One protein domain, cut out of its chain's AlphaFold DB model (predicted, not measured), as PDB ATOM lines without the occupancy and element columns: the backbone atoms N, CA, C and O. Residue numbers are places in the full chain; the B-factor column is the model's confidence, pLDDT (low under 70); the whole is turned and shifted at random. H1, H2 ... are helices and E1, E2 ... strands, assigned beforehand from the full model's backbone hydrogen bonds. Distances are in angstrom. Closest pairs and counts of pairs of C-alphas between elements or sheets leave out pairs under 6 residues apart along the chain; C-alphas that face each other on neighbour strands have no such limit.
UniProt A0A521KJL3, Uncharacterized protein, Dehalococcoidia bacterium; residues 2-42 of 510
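This is residues 2 to 42 of the 510 residues of an uncharacterized protein of Dehalococcoidia bacterium (UniProt A0A521KJL3). This is a small knot of loops with little regular structure, built on one short hairpin, E1 and E2, with a single helical turn, H1, close by. The long stretch of residues 2 to 18 folds back on itself, and its Cys 7 comes beside E2. The printed part has 41 residues, of which 10 are in named elements, in the order E1, E2, H1; the class is mixed, the two-strand sheet antiparallel. The whole is compact and rounded, with a radius of gyration of the C-alphas of 9.0 A and spans of 26 by 24 by 15 A.

Find C-alpha 19 at (260.164, 178.340, 243.822), where E1, residues 19 to 21, begins; it runs 6.6 A. E2, residues 24 to 26, also runs 6.6 A. H1, residues 29 to 32, runs 4.9 A to C-alpha 32 at (252.316, 179.739, 243.496).

Look first at the hairpin: E1 and E2 are antiparallel at 147 degrees, with N 19 and O 26 2.8 A apart, within hydrogen-bond range. The closest C-alphas of E1 and H1 are those of Phe 21 and Ile 32, 6.7 A apart. H1 is too short for an O i to N i+4 pair; its one O i to N i+3 pair is within range.

The C-alphas farthest apart, of Asn 2 and Gly 35, are 26.8 A apart. The printed part has no cut, and both links are tight. Residues 2 to 4 and 40 to 42 have pLDDT under 70.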
ATOM      1  N   ASN A   2     271.678 174.780 230.940       43.00
ATOM      2  CA  ASN A   2     270.470 174.975 231.743       43.00
ATOM      3  C   ASN A   2     269.319 175.098 230.748       43.00
ATOM      4  O   ASN A   2     269.236 176.093 230.032       43.00
ATOM      5  N   THR A   3     268.485 174.070 230.637       58.22
ATOM      6  CA  THR A   3     267.142 174.247 230.086       58.22
ATOM      7  C   THR A   3     266.468 175.274 230.979       58.22
ATOM      8  O   THR A   3     266.275 174.999 232.159       58.22
ATOM      9  N   ALA A   4     266.238 176.483 230.465       68.12
ATOM     10  CA  ALA A   4     265.522 177.505 231.212       68.12
ATOM     11  C   ALA A   4     264.168 176.910 231.614       68.12
ATOM     12  O   ALA A   4     263.356 176.575 230.752       68.12
ATOM     13  N   GLU A   5     263.983 176.677 232.910       89.12
ATOM     14  CA  GLU A   5     262.712 176.202 233.439       89.12
ATOM     15  C   GLU A   5     261.710 177.355 233.305       89.12
ATOM     16  O   GLU A   5     262.022 178.501 233.637       89.12
ATOM     17  N   TYR A   6     260.535 177.071 232.752       93.75
ATOM     18  CA  TYR A   6     259.452 178.043 232.613       93.75
ATOM     19  C   TYR A   6     258.544 177.964 233.838       93.75
ATOM     20  O   TYR A   6     258.290 176.876 234.362       93.75
ATOM     21  N   CYS A   7     258.044 179.107 234.309       94.19
ATOM     22  CA  CYS A   7     257.101 179.125 235.419       94.19
ATOM     23  C   CYS A   7     255.780 178.450 235.026       94.19
ATOM     24  O   CYS A   7     255.139 178.852 234.064       94.19
ATOM     25  N   ALA A   8     255.309 177.509 235.841       93.44
ATOM     26  CA  ALA A   8     254.067 176.777 235.613       93.44
ATOM     27  C   ALA A   8     252.790 177.645 235.642       93.44
ATOM     28  O   ALA A   8     251.749 177.194 235.176       93.44
ATOM     29  N   ASN A   9     252.837 178.869 236.189       89.19
ATOM     30  CA  ASN A   9     251.674 179.765 236.221       89.19
ATOM     31  C   ASN A   9     251.732 180.876 235.159       89.19
ATOM     32  O   ASN A   9     250.757 181.060 234.437       89.19
ATOM     33  N   CYS A  10     252.835 181.630 235.070       89.44
ATOM     34  CA  CYS A  10     252.945 182.735 234.109       89.44
ATOM     35  C   CYS A  10     253.651 182.370 232.797       89.44
ATOM     36  O   CYS A  10     253.677 183.206 231.902       89.44
ATOM     37  N   GLU A  11     254.216 181.163 232.682       91.69
ATOM     38  CA  GLU A  11     254.928 180.668 231.490       91.69
ATOM     39  C   GLU A  11     256.154 181.506 231.087       91.69
ATOM     40  O   GLU A  11     256.676 181.365 229.985       91.69
ATOM     41  N   GLU A  12     256.663 182.359 231.978       90.12
ATOM     42  CA  GLU A  12     257.888 183.125 231.744       90.12
ATOM     43  C   GLU A  12     259.134 182.302 232.109       90.12
ATOM     44  O   GLU A  12     259.089 181.499 233.054       90.12
ATOM     45  N   PRO A  13     260.262 182.487 231.395       93.31
ATOM     46  CA  PRO A  13     261.518 181.839 231.750       93.31
ATOM     47  C   PRO A  13     261.976 182.317 233.131       93.31
ATOM     48  O   PRO A  13     262.056 183.517 233.403       93.31
ATOM     49  N   ILE A  14     262.299 181.377 234.016       92.94
ATOM     50  CA  ILE A  14     262.720 181.698 235.376       92.94
ATOM     51  C   ILE A  14     264.172 182.187 235.334       92.94
ATOM     52  O   ILE A  14     265.115 181.401 235.259       92.94
ATOM     53  N   LEU A  15     264.349 183.511 235.368       88.44
ATOM     54  CA  LEU A  15     265.669 184.161 235.393       88.44
ATOM     55  C   LEU A  15     266.310 184.165 236.795       88.44
ATOM     56  O   LEU A  15     267.511 184.391 236.921       88.44
ATOM     57  N   GLY A  16     265.503 183.951 237.839       86.94
ATOM     58  CA  GLY A  16     265.920 183.937 239.243       86.94
ATOM     59  C   GLY A  16     265.961 182.534 239.852       86.94
ATOM     60  O   GLY A  16     265.991 181.526 239.154       86.94
ATOM     61  N   GLN A  17     265.950 182.464 241.183       88.75
ATOM     62  CA  GLN A  17     265.843 181.192 241.895       88.75
ATOM     63  C   GLN A  17     264.392 180.674 241.807       88.75
ATOM     64  O   GLN A  17     263.490 181.366 242.288       88.75
ATOM     65  N   PRO A  18     264.138 179.496 241.203       93.62
ATOM     66  CA  PRO A  18     262.793 178.939 241.113       93.62
ATOM     67  C   PRO A  18     262.231 178.601 242.496       93.62
ATOM     68  O   PRO A  18     262.949 178.129 243.381       93.62
ATOM     69  N   VAL A  19     260.926 178.797 242.662       92.94
ATOM     70  CA  VAL A  19     260.164 178.340 243.822       92.94
ATOM     71  C   VAL A  19     259.395 177.086 243.432       92.94
ATOM     72  O   VAL A  19     258.575 177.116 242.518       92.94
ATOM     73  N   PHE A  20     259.662 175.979 244.116       93.19
ATOM     74  CA  PHE A  20     258.999 174.703 243.862       93.19
ATOM     75  C   PHE A  20     257.796 174.547 244.792       93.19
ATOM     76  O   PHE A  20     257.931 174.702 246.007       93.19
ATOM     77  N   PHE A  21     256.627 174.237 244.237       91.94
ATOM     78  CA  PHE A  21     255.412 173.983 245.011       91.94
ATOM     79  C   PHE A  21     254.549 172.940 244.299       91.94
ATOM     80  O   PHE A  21     254.317 173.051 243.101       91.94
ATOM     81  N   ASP A  22     254.101 171.915 245.022       91.00
ATOM     82  CA  ASP A  22     253.226 170.858 244.487       91.00
ATOM     83  C   ASP A  22     253.733 170.213 243.173       91.00
ATOM     84  O   ASP A  22     253.007 170.028 242.203       91.00
ATOM     85  N   GLY A  23     255.044 169.954 243.090       90.81
ATOM     86  CA  GLY A  23     255.683 169.384 241.895       90.81
ATOM     87  C   GLY A  23     255.832 170.340 240.701       90.81
ATOM     88  O   GLY A  23     256.472 169.970 239.718       90.81
ATOM     89  N   GLY A  24     255.304 171.565 240.785       90.56
ATOM     90  CA  GLY A  24     255.489 172.629 239.797       90.56
ATOM     91  C   GLY A  24     256.653 173.567 240.133       90.56
ATOM     92  O   GLY A  24     257.033 173.726 241.297       90.56
ATOM     93  N   VAL A  25     257.201 174.219 239.103       95.38
ATOM     94  CA  VAL A  25     258.262 175.232 239.220       95.38
ATOM     95  C   VAL A  25     257.671 176.617 238.961       95.38
ATOM     96  O   VAL A  25     257.003 176.825 237.951       95.38
ATOM     97  N   TYR A  26     257.909 177.585 239.845       94.75
ATOM     98  CA  TYR A  26     257.340 178.932 239.758       94.75
ATOM     99  C   TYR A  26     258.408 180.019 239.892       94.75
ATOM    100  O   TYR A  26     259.384 179.856 240.615       94.75
ATOM    101  N   CYS A  27     258.222 181.165 239.239       94.38
ATOM    102  CA  CYS A  27     259.164 182.291 239.326       94.38
ATOM    103  C   CYS A  27     258.987 183.163 240.584       94.38
ATOM    104  O   CYS A  27     259.903 183.896 240.943       94.38
ATOM    105  N   CYS A  28     257.828 183.128 241.255       93.12
ATOM    106  CA  CYS A  28     257.603 183.829 242.526       93.12
ATOM    107  C   CYS A  28     256.468 183.200 243.348       93.12
ATOM    108  O   CYS A  28     255.692 182.388 242.845       93.12
ATOM    109  N   THR A  29     256.312 183.638 244.598       90.75
ATOM    110  CA  THR A  29     255.212 183.219 245.487       90.75
ATOM    111  C   THR A  29     253.830 183.659 245.001       90.75
ATOM    112  O   THR A  29     252.859 182.941 245.215       90.75
ATOM    113  N   GLY A  30     253.729 184.788 244.289       89.94
ATOM    114  CA  GLY A  30     252.478 185.203 243.643       89.94
ATOM    115  C   GLY A  30     252.002 184.177 242.614       89.94
ATOM    116  O   GLY A  30     250.826 183.825 242.588       89.94
ATOM    117  N   CYS A  31     252.935 183.609 241.844       92.81
ATOM    118  CA  CYS A  31     252.629 182.559 240.884       92.81
ATOM    119  C   CYS A  31     252.166 181.263 241.552       92.81
ATOM    120  O   CYS A  31     251.267 180.619 241.020       92.81
ATOM    121  N   ILE A  32     252.731 180.912 242.709       93.31
ATOM    122  CA  ILE A  32     252.316 179.739 243.496       93.31
ATOM    123  C   ILE A  32     250.881 179.892 244.004       93.31
ATOM    124  O   ILE A  32     250.102 178.947 243.954       93.31
ATOM    125  N   ALA A  33     250.512 181.092 244.455       86.12
ATOM    126  CA  ALA A  33     249.168 181.379 244.952       86.12
ATOM    127  C   ALA A  33     248.104 181.476 243.836       86.12
ATOM    128  O   ALA A  33     246.949 181.782 244.118       86.12
ATOM    129  N   GLY A  34     248.478 181.273 242.566       82.62
ATOM    130  CA  GLY A  34     247.592 181.501 241.420       82.62
ATOM    131  C   GLY A  34     247.303 182.983 241.142       82.62
ATOM    132  O   GLY A  34     246.487 183.291 240.276       82.62
ATOM    133  N   GLY A  35     247.972 183.897 241.849       75.44
ATOM    134  CA  GLY A  35     247.867 185.339 241.657       75.44
ATOM    135  C   GLY A  35     248.762 185.863 240.524       75.44
ATOM    136  O   GLY A  35     249.488 185.097 239.880       75.44
ATOM    137  N   PRO A  36     248.744 187.183 240.264       78.81
ATOM    138  CA  PRO A  36     249.616 187.795 239.264       78.81
ATOM    139  C   PRO A  36     251.106 187.628 239.639       78.81
ATOM    140  O   PRO A  36     251.479 187.793 240.801       78.81
ATOM    141  N   CYS A  37     251.980 187.333 238.663       81.50
ATOM    142  CA  CYS A  37     253.438 187.227 238.879       81.50
ATOM    143  C   CYS A  37     253.990 188.562 239.368       81.50
ATOM    144  O   CYS A  37     254.023 189.537 238.627       81.50
ATOM    145  N   VAL A  38     254.443 188.608 240.620       78.00
ATOM    146  CA  VAL A  38     255.034 189.812 241.233       78.00
ATOM    147  C   VAL A  38     256.392 190.146 240.592       78.00
ATOM    148  O   VAL A  38     256.766 191.304 240.431       78.00
ATOM    149  N   CYS A  39     257.083 189.099 240.156       76.69
ATOM    150  CA  CYS A  39     258.319 189.094 239.384       76.69
ATOM    151  C   CYS A  39     258.274 189.970 238.124       76.69
ATOM    152  O   CYS A  39     259.212 190.723 237.891       76.69
ATOM    153  N   THR A  40     257.183 189.951 237.351       64.94
ATOM    154  CA  THR A  40     257.079 190.753 236.120       64.94
ATOM    155  C   THR A  40     256.891 192.247 236.376       64.94
ATOM    156  O   THR A  40     256.968 193.052 235.449       64.94
ATOM    157  N   TYR A  41     256.578 192.650 237.611       58.12
ATOM    158  CA  TYR A  41     256.416 194.064 237.964       58.12
ATOM    159  C   TYR A  41     257.736 194.714 238.369       58.12
ATOM    160  O   TYR A  41     257.879 195.929 238.241       58.12
ATOM    161  N   GLN A  42     258.698 193.926 238.846       58.59
ATOM    162  CA  GLN A  42     260.043 194.408 239.115       58.59
ATOM    163  C   GLN A  42     260.885 194.143 237.873       58.59
ATOM    164  O   GLN A  42     261.411 193.050 237.687       58.59
TER     165      GLN A  42